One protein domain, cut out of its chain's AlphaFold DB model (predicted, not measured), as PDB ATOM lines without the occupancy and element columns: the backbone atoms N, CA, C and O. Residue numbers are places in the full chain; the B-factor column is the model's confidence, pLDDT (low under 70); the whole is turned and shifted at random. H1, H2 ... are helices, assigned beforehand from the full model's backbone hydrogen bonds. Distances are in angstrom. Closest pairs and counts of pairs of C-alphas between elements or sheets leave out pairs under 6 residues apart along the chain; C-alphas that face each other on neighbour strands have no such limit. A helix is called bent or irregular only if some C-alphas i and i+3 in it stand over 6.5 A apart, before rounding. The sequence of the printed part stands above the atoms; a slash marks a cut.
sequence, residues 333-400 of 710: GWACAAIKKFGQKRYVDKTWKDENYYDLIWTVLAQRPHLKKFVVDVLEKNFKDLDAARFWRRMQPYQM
ATOM      1  N   GLY A 333     216.417 163.116 239.393       89.84
ATOM      2  CA  GLY A 333     215.517 164.184 239.837       89.84
ATOM      3  C   GLY A 333     215.549 165.401 238.909       89.84
ATOM      4  O   GLY A 333     214.516 166.013 238.643       89.84
ATOM      5  N   TRP A 334     216.727 165.697 238.369       88.95
ATOM      6  CA  TRP A 334     216.957 166.836 237.498       88.95
ATOM      7  C   TRP A 334     216.461 166.545 236.068       88.95
ATOM      8  O   TRP A 334     215.746 167.364 235.500       88.95
ATOM      9  N   ALA A 335     216.650 165.319 235.560       93.58
ATOM     10  CA  ALA A 335     216.022 164.827 234.331       93.58
ATOM     11  C   ALA A 335     214.489 164.967 234.371       93.58
ATOM     12  O   ALA A 335     213.883 165.529 233.462       93.58
ATOM     13  N   CYS A 336     213.843 164.526 235.458       95.96
ATOM     14  CA  CYS A 336     212.394 164.673 235.635       95.96
ATOM     15  C   CYS A 336     211.928 166.140 235.609       95.96
ATOM     16  O   CYS A 336     210.845 166.431 235.092       95.96
ATOM     17  N   ALA A 337     212.716 167.056 236.183       94.26
ATOM     18  CA  ALA A 337     212.434 168.488 236.163       94.26
ATOM     19  C   ALA A 337     212.620 169.079 234.756       94.26
ATOM     20  O   ALA A 337     211.728 169.780 234.277       94.26
ATOM     21  N   ALA A 338     213.715 168.733 234.072       92.95
ATOM     22  CA  ALA A 338     214.021 169.164 232.712       92.95
ATOM     23  C   ALA A 338     212.916 168.747 231.727       92.95
ATOM     24  O   ALA A 338     212.369 169.601 231.036       92.95
ATOM     25  N   ILE A 339     212.486 167.478 231.736       96.43
ATOM     26  CA  ILE A 339     211.394 166.985 230.873       96.43
ATOM     27  C   ILE A 339     210.124 167.840 231.014       96.43
ATOM     28  O   ILE A 339     209.503 168.209 230.023       96.43
ATOM     29  N   LYS A 340     209.744 168.215 232.240       96.36
ATOM     30  CA  LYS A 340     208.572 169.075 232.467       96.36
ATOM     31  C   LYS A 340     208.814 170.521 232.025       96.36
ATOM     32  O   LYS A 340     207.950 171.088 231.361       96.36
ATOM     33  N   LYS A 341     209.964 171.105 232.386       93.92
ATOM     34  CA  LYS A 341     210.335 172.493 232.059       93.92
ATOM     35  C   LYS A 341     210.394 172.708 230.545       93.92
ATOM     36  O   LYS A 341     209.795 173.643 230.032       93.92
ATOM     37  N   PHE A 342     211.081 171.834 229.822       93.54
ATOM     38  CA  PHE A 342     211.251 171.974 228.376       93.54
ATOM     39  C   PHE A 342     210.022 171.501 227.591       93.54
ATOM     40  O   PHE A 342     209.732 172.049 226.531       93.54
ATOM     41  N   GLY A 343     209.214 170.598 228.158       95.68
ATOM     42  CA  GLY A 343     207.867 170.338 227.656       95.68
ATOM     43  C   GLY A 343     206.970 171.582 227.719       95.68
ATOM     44  O   GLY A 343     206.243 171.857 226.769       95.68
ATOM     45  N   GLN A 344     207.064 172.388 228.783       95.06
ATOM     46  CA  GLN A 344     206.371 173.681 228.877       95.06
ATOM     47  C   GLN A 344     206.857 174.656 227.788       95.06
ATOM     48  O   GLN A 344     206.020 175.187 227.053       95.06
ATOM     49  N   LYS A 345     208.184 174.796 227.607       93.43
ATOM     50  CA  LYS A 345     208.779 175.621 226.531       93.43
ATOM     51  C   LYS A 345     208.293 175.199 225.136       93.43
ATOM     52  O   LYS A 345     208.050 176.043 224.280       93.43
ATOM     53  N   ARG A 346     208.107 173.894 224.906       94.42
ATOM     54  CA  ARG A 346     207.590 173.344 223.644       94.42
ATOM     55  C   ARG A 346     206.088 173.581 223.461       94.42
ATOM     56  O   ARG A 346     205.674 174.180 222.472       94.42
ATOM     57  N   TYR A 347     205.259 173.072 224.369       95.82
ATOM     58  CA  TYR A 347     203.811 172.981 224.147       95.82
ATOM     59  C   TYR A 347     203.041 174.243 224.537       95.82
ATOM     60  O   TYR A 347     201.951 174.468 224.007       95.82
ATOM     61  N   VAL A 348     203.571 175.051 225.460       94.17
ATOM     62  CA  VAL A 348     202.880 176.240 225.975       94.17
ATOM     63  C   VAL A 348     203.553 177.515 225.494       94.17
ATOM     64  O   VAL A 348     202.896 178.313 224.829       94.17
ATOM     65  N   ASP A 349     204.845 177.674 225.776       92.40
ATOM     66  CA  ASP A 349     205.564 178.916 225.466       92.40
ATOM     67  C   ASP A 349     205.922 178.991 223.970       92.40
ATOM     68  O   ASP A 349     206.115 180.074 223.425       92.40
ATOM     69  N   LYS A 350     205.955 177.830 223.294       92.05
ATOM     70  CA  LYS A 350     206.266 177.643 221.866       92.05
ATOM     71  C   LYS A 350     207.634 178.181 221.441       92.05
ATOM     72  O   LYS A 350     207.856 178.421 220.258       92.05
ATOM     73  N   THR A 351     208.556 178.321 222.388       88.99
ATOM     74  CA  THR A 351     209.939 178.722 222.114       88.99
ATOM     75  C   THR A 351     210.802 177.540 221.688       88.99
ATOM     76  O   THR A 351     211.828 177.730 221.052       88.99
ATOM     77  N   TRP A 352     210.405 176.309 222.024       91.29
ATOM     78  CA  TRP A 352     211.110 175.087 221.632       91.29
ATOM     79  C   TRP A 352     210.353 174.305 220.561       91.29
ATOM     80  O   TRP A 352     209.118 174.230 220.559       91.29
ATOM     81  N   LYS A 353     211.105 173.668 219.662       92.67
ATOM     82  CA  LYS A 353     210.573 172.790 218.618       92.67
ATOM     83  C   LYS A 353     210.644 171.315 219.026       92.67
ATOM     84  O   LYS A 353     211.186 170.977 220.080       92.67
ATOM     85  N   ASP A 354     210.065 170.430 218.209       93.07
ATOM     86  CA  ASP A 354     210.155 168.980 218.452       93.07
ATOM     87  C   ASP A 354     211.607 168.516 218.448       93.07
ATOM     88  O   ASP A 354     211.976 167.685 219.267       93.07
ATOM     89  N   GLU A 355     212.444 169.087 217.579       93.57
ATOM     90  CA  GLU A 355     213.875 168.800 217.548       93.57
ATOM     91  C   GLU A 355     214.560 169.029 218.902       93.57
ATOM     92  O   GLU A 355     215.212 168.115 219.397       93.57
ATOM     93  N   ASN A 356     214.332 170.169 219.562       94.27
ATOM     94  CA  ASN A 356     214.927 170.460 220.869       94.27
ATOM     95  C   ASN A 356     214.428 169.489 221.952       94.27
ATOM     96  O   ASN A 356     215.209 168.896 222.698       94.27
ATOM     97  N   TYR A 357     213.105 169.318 222.052       95.09
ATOM     98  CA  TYR A 357     212.513 168.546 223.145       95.09
ATOM     99  C   TYR A 357     212.739 167.039 222.991       95.09
ATOM    100  O   TYR A 357     212.951 166.335 223.982       95.09
ATOM    101  N   TYR A 358     212.722 166.529 221.757       95.41
ATOM    102  CA  TYR A 358     212.948 165.110 221.504       95.41
ATOM    103  C   TYR A 358     214.410 164.729 221.694       95.41
ATOM    104  O   TYR A 358     214.653 163.620 222.162       95.41
ATOM    105  N   ASP A 359     215.361 165.623 221.413       95.01
ATOM    106  CA  ASP A 359     216.769 165.397 221.751       95.01
ATOM    107  C   ASP A 359     216.937 165.223 223.264       95.01
ATOM    108  O   ASP A 359     217.521 164.240 223.712       95.01
ATOM    109  N   LEU A 360     216.328 166.103 224.068       94.78
ATOM    110  CA  LEU A 360     216.356 165.975 225.526       94.78
ATOM    111  C   LEU A 360     215.742 164.650 226.003       94.78
ATOM    112  O   LEU A 360     216.344 163.945 226.816       94.78
ATOM    113  N   ILE A 361     214.540 164.300 225.522       95.99
ATOM    114  CA  ILE A 361     213.906 163.025 225.886       95.99
ATOM    115  C   ILE A 361     214.803 161.854 225.474       95.99
ATOM    116  O   ILE A 361     214.958 160.909 226.251       95.99
ATOM    117  N   TRP A 362     215.398 161.916 224.281       95.75
ATOM    118  CA  TRP A 362     216.289 160.886 223.769       95.75
ATOM    119  C   TRP A 362     217.456 160.654 224.723       95.75
ATOM    120  O   TRP A 362     217.636 159.536 225.211       95.75
ATOM    121  N   THR A 363     218.198 161.715 225.041       94.13
ATOM    122  CA  THR A 363     219.366 161.674 225.925       94.13
ATOM    123  C   THR A 363     218.987 161.192 227.324       94.13
ATOM    124  O   THR A 363     219.636 160.297 227.868       94.13
ATOM    125  N   VAL A 364     217.878 161.688 227.889       94.87
ATOM    126  CA  VAL A 364     217.376 161.240 229.197       94.87
ATOM    127  C   VAL A 364     217.042 159.753 229.189       94.87
ATOM    128  O   VAL A 364     217.425 159.041 230.117       94.87
ATOM    129  N   LEU A 365     216.327 159.257 228.178       95.97
ATOM    130  CA  LEU A 365     215.921 157.854 228.135       95.97
ATOM    131  C   LEU A 365     217.107 156.925 227.879       95.97
ATOM    132  O   LEU A 365     217.188 155.895 228.550       95.97
ATOM    133  N   ALA A 366     218.032 157.297 226.990       94.44
ATOM    134  CA  ALA A 366     219.258 156.541 226.739       94.44
ATOM    135  C   ALA A 366     220.069 156.337 228.032       94.44
ATOM    136  O   ALA A 366     220.527 155.232 228.315       94.44
ATOM    137  N   GLN A 367     220.179 157.375 228.868       92.63
ATOM    138  CA  GLN A 367     220.906 157.302 230.141       92.63
ATOM    139  C   GLN A 367     220.076 156.702 231.291       92.63
ATOM    140  O   GLN A 367     220.620 156.075 232.203       92.63
ATOM    141  N   ARG A 368     218.751 156.899 231.294       93.38
ATOM    142  CA  ARG A 368     217.831 156.494 232.374       93.38
ATOM    143  C   ARG A 368     216.590 155.767 231.818       93.38
ATOM    144  O   ARG A 368     215.473 156.282 231.924       93.38
ATOM    145  N   PRO A 369     216.725 154.516 231.330       95.17
ATOM    146  CA  PRO A 369     215.621 153.769 230.710       95.17
ATOM    147  C   PRO A 369     214.358 153.627 231.576       95.17
ATOM    148  O   PRO A 369     213.237 153.582 231.063       95.17
ATOM    149  N   HIS A 370     214.519 153.590 232.904       94.83
ATOM    150  CA  HIS A 370     213.417 153.472 233.862       94.83
ATOM    151  C   HIS A 370     212.463 154.685 233.859       94.83
ATOM    152  O   HIS A 370     211.319 154.561 234.298       94.83
ATOM    153  N   LEU A 371     212.887 155.839 233.326       96.21
ATOM    154  CA  LEU A 371     212.055 157.041 233.210       96.21
ATOM    155  C   LEU A 371     211.069 157.001 232.032       96.21
ATOM    156  O   LEU A 371     210.222 157.887 231.934       96.21
ATOM    157  N   LYS A 372     211.089 155.966 231.177       97.12
ATOM    158  CA  LYS A 372     210.179 155.861 230.018       97.12
ATOM    159  C   LYS A 372     208.708 156.032 230.394       97.12
ATOM    160  O   LYS A 372     207.989 156.789 229.749       97.12
ATOM    161  N   LYS A 373     208.261 155.364 231.466       96.71
ATOM    162  CA  LYS A 373     206.876 155.489 231.944       96.71
ATOM    163  C   LYS A 373     206.548 156.930 232.344       96.71
ATOM    164  O   LYS A 373     205.485 157.421 231.991       96.71
ATOM    165  N   PHE A 374     207.469 157.600 233.036       97.61
ATOM    166  CA  PHE A 374     207.306 158.993 233.447       97.61
ATOM    167  C   PHE A 374     207.209 159.937 232.243       97.61
ATOM    168  O   PHE A 374     206.306 160.766 232.210       97.61
ATOM    169  N   VAL A 375     208.085 159.791 231.242       97.72
ATOM    170  CA  VAL A 375     208.049 160.601 230.011       97.72
ATOM    171  C   VAL A 375     206.710 160.439 229.289       97.72
ATOM    172  O   VAL A 375     206.061 161.431 228.971       97.72
ATOM    173  N   VAL A 376     206.266 159.195 229.087       97.72
ATOM    174  CA  VAL A 376     204.975 158.897 228.447       97.72
ATOM    175  C   VAL A 376     203.818 159.500 229.247       97.72
ATOM    176  O   VAL A 376     202.961 160.162 228.670       97.72
ATOM    177  N   ASP A 377     203.822 159.345 230.574       97.47
ATOM    178  CA  ASP A 377     202.805 159.936 231.448       97.47
ATOM    179  C   ASP A 377     202.767 161.470 231.339       97.47
ATOM    180  O   ASP A 377     201.681 162.043 231.296       97.47
ATOM    181  N   VAL A 378     203.923 162.144 231.272       97.38
ATOM    182  CA  VAL A 378     204.000 163.607 231.107       97.38
ATOM    183  C   VAL A 378     203.417 164.037 229.758       97.38
ATOM    184  O   VAL A 378     202.593 164.951 229.716       97.38
ATOM    185  N   LEU A 379     203.787 163.369 228.664       97.55
ATOM    186  CA  LEU A 379     203.267 163.680 227.328       97.55
ATOM    187  C   LEU A 379     201.742 163.510 227.257       97.55
ATOM    188  O   LEU A 379     201.051 164.409 226.783       97.55
ATOM    189  N   GLU A 380     201.195 162.413 227.793       96.72
ATOM    190  CA  GLU A 380     199.750 162.131 227.736       96.72
ATOM    191  C   GLU A 380     198.934 162.982 228.706       96.72
ATOM    192  O   GLU A 380     197.885 163.512 228.340       96.72
ATOM    193  N   LYS A 381     199.379 163.097 229.962       96.35
ATOM    194  CA  LYS A 381     198.568 163.692 231.034       96.35
ATOM    195  C   LYS A 381     198.766 165.196 231.145       96.35
ATOM    196  O   LYS A 381     197.798 165.901 231.423       96.35
ATOM    197  N   ASN A 382     199.990 165.687 230.943       96.06
ATOM    198  CA  ASN A 382     200.295 167.107 231.106       96.06
ATOM    199  C   ASN A 382     200.093 167.870 229.795       96.06
ATOM    200  O   ASN A 382     199.424 168.901 229.801       96.06
ATOM    201  N   PHE A 383     200.629 167.353 228.686       96.23
ATOM    202  CA  PHE A 383     200.629 168.058 227.397       96.23
ATOM    203  C   PHE A 383     199.595 167.537 226.392       96.23
ATOM    204  O   PHE A 383     199.328 168.204 225.397       96.23
ATOM    205  N   LYS A 384     198.948 166.400 226.687       96.21
ATOM    206  CA  LYS A 384     197.911 165.764 225.852       96.21
ATOM    207  C   LYS A 384     198.383 165.410 224.438       96.21
ATOM    208  O   LYS A 384     197.566 165.298 223.528       96.21
ATOM    209  N   ASP A 385     199.682 165.183 224.269       95.83
ATOM    210  CA  ASP A 385     200.273 164.753 223.005       95.83
ATOM    211  C   ASP A 385     200.303 163.220 222.936       95.83
ATOM    212  O   ASP A 385     201.262 162.546 223.331       95.83
ATOM    213  N   LEU A 386     199.183 162.656 222.477       96.00
ATOM    214  CA  LEU A 386     198.996 161.208 222.378       96.00
ATOM    215  C   LEU A 386     199.851 160.574 221.275       96.00
ATOM    216  O   LEU A 386     200.104 159.367 221.333       96.00
ATOM    217  N   ASP A 387     200.251 161.339 220.259       94.98
ATOM    218  CA  ASP A 387     201.090 160.848 219.166       94.98
ATOM    219  C   ASP A 387     202.550 160.758 219.619       94.98
ATOM    220  O   ASP A 387     203.151 159.684 219.503       94.98
ATOM    221  N   ALA A 388     203.083 161.802 220.267       95.37
ATOM    222  CA  ALA A 388     204.403 161.766 220.898       95.37
ATOM    223  C   ALA A 388     204.489 160.658 221.953       95.37
ATOM    224  O   ALA A 388     205.441 159.877 221.982       95.37
ATOM    225  N   ALA A 389     203.468 160.518 222.800       97.06
ATOM    226  CA  ALA A 389     203.432 159.453 223.792       97.06
ATOM    227  C   ALA A 389     203.438 158.050 223.168       97.06
ATOM    228  O   ALA A 389     204.129 157.150 223.653       97.06
ATOM    229  N   ARG A 390     202.689 157.844 222.074       96.96
ATOM    230  CA  ARG A 390     202.713 156.588 221.306       96.96
ATOM    231  C   ARG A 390     204.084 156.330 220.688       96.96
ATOM    232  O   ARG A 390     204.537 155.187 220.747       96.96
ATOM    233  N   PHE A 391     204.740 157.356 220.158       95.19
ATOM    234  CA  PHE A 391     206.104 157.277 219.642       95.19
ATOM    235  C   PHE A 391     207.093 156.839 220.739       95.19
ATOM    236  O   PHE A 391     207.685 155.763 220.642       95.19
ATOM    237  N   TRP A 392     207.179 157.580 221.847       95.73
ATOM    238  CA  TRP A 392     208.119 157.301 222.943       95.73
ATOM    239  C   TRP A 392     207.839 155.991 223.690       95.73
ATOM    240  O   TRP A 392     208.753 155.372 224.234       95.73
ATOM    241  N   ARG A 393     206.592 155.507 223.680       96.22
ATOM    242  CA  ARG A 393     206.234 154.187 224.218       96.22
ATOM    243  C   ARG A 393     206.867 153.039 223.424       96.22
ATOM    244  O   ARG A 393     207.244 152.034 224.031       96.22
ATOM    245  N   ARG A 394     206.964 153.183 222.096       95.23
ATOM    246  CA  ARG A 394     207.559 152.185 221.187       95.23
ATOM    247  C   ARG A 394     209.087 152.214 221.207       95.23
ATOM    248  O   ARG A 394     209.699 151.180 220.956       95.23
ATOM    249  N   MET A 395     209.679 153.362 221.532       91.74
ATOM    250  CA  MET A 395     211.128 153.504 221.658       91.74
ATOM    251  C   MET A 395     211.705 152.558 222.722       91.74
ATOM    252  O   MET A 395     211.098 152.305 223.774       91.74
ATOM    253  N   GLN A 396     212.898 152.037 222.433       93.22
ATOM    254  CA  GLN A 396     213.638 151.094 223.271       93.22
ATOM    255  C   GLN A 396     214.925 151.750 223.785       93.22
ATOM    256  O   GLN A 396     215.944 151.716 223.096       93.22
ATOM    257  N   PRO A 397     214.910 152.338 224.997       90.64
ATOM    258  CA  PRO A 397     216.024 153.156 225.465       90.64
ATOM    259  C   PRO A 397     217.379 152.451 225.552       90.64
ATOM    260  O   PRO A 397     218.401 153.084 225.339       90.64
ATOM    261  N   TYR A 398     217.396 151.136 225.786       88.86
ATOM    262  CA  TYR A 398     218.631 150.344 225.837       88.86
ATOM    263  C   TYR A 398     219.359 150.229 224.483       88.86
ATOM    264  O   TYR A 398     220.497 149.773 224.450       88.86
ATOM    265  N   GLN A 399     218.708 150.595 223.372       92.20
ATOM    266  CA  GLN A 399     219.300 150.613 222.026       92.20
ATOM    267  C   GLN A 399     219.751 152.017 221.603       92.20
ATOM    268  O   GLN A 399     220.297 152.186 220.517       92.20
ATOM    269  N   MET A 400     219.472 153.034 222.419       92.43
ATOM    270  CA  MET A 400     219.724 154.430 222.084       92.43
ATOM    271  C   MET A 400     221.115 154.828 222.569       92.43
ATOM    272  O   MET A 400     221.500 154.534 223.699       92.43
TER     273      MET A 400
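This is residues 333 to 400 of the 710 residues of an uncharacterized protein of Caenorhabditis elegans (UniProt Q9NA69). Four helices fold back and forth into a small bundle, with the longest, H1, side by side with H2 in one pair and H3 side by side with H4 in the other. H3 joins the pairs: parts of its length meet H1 and H2, while H4 packs along it and stays away from H1. The printed part has 68 residues, with named helices in the order H1, H2, H3, H4 and no named strand, and its class is all helix. It is compact, with a radius of gyration of the C-alphas of 10.8 A, and spans 31 by 23 by 20 A.

H1, residues 333 to 347, begins at C-alpha 333 (215.517, 164.184, 239.837) and is 21.5 A long. H2, residues 354 to 367, measures 19.7 A. H3, residues 369 to 382, measures 20.3 A and is irregular, with C-alphas 370 and 373 7.1 A apart. H4, residues 386 to 394, measures 12.5 A and ends at C-alpha 394 (207.559, 152.185, 221.187).

H1, H2 and H3 form an up and down bundle, each running against the one before it. H1 and H2, a helical hairpin, touch at a shallow tilt of 16 degrees, opposite ways; their closest C-alphas, of Phe 342 and Tyr 357, are 6.4 A apart. H1, with residues 336 to 340 alone, only just touches H3, with 3 pairs of C-alphas within 8 A; the closest are Lys 340 and Val 378, 7.3 A. H2 touches H3 with residues 361 to 365 alone, closest at the C-alphas of Leu 365 and Lys 372, 6.4 A. H3 and H4, also a hairpin, touch at a shallow tilt of 11 degrees, opposite ways, with the C-alphas of Val 376 and Ala 389 closest at 4.9 A. H2 and H4 are near each other; H1 and H4 are apart. Every O i to N i+4 pair is within hydrogen-bond range in H2 and H4, against 10 of 11 in H1 and 8 of 10 in H3.

The C-alphas farthest apart, of Asp 349 and Gln 399, are 31.6 A apart. The printed part has no cut, and no link is long. Mean pLDDT of the printed part is 94.6, and no printed residue is under 70.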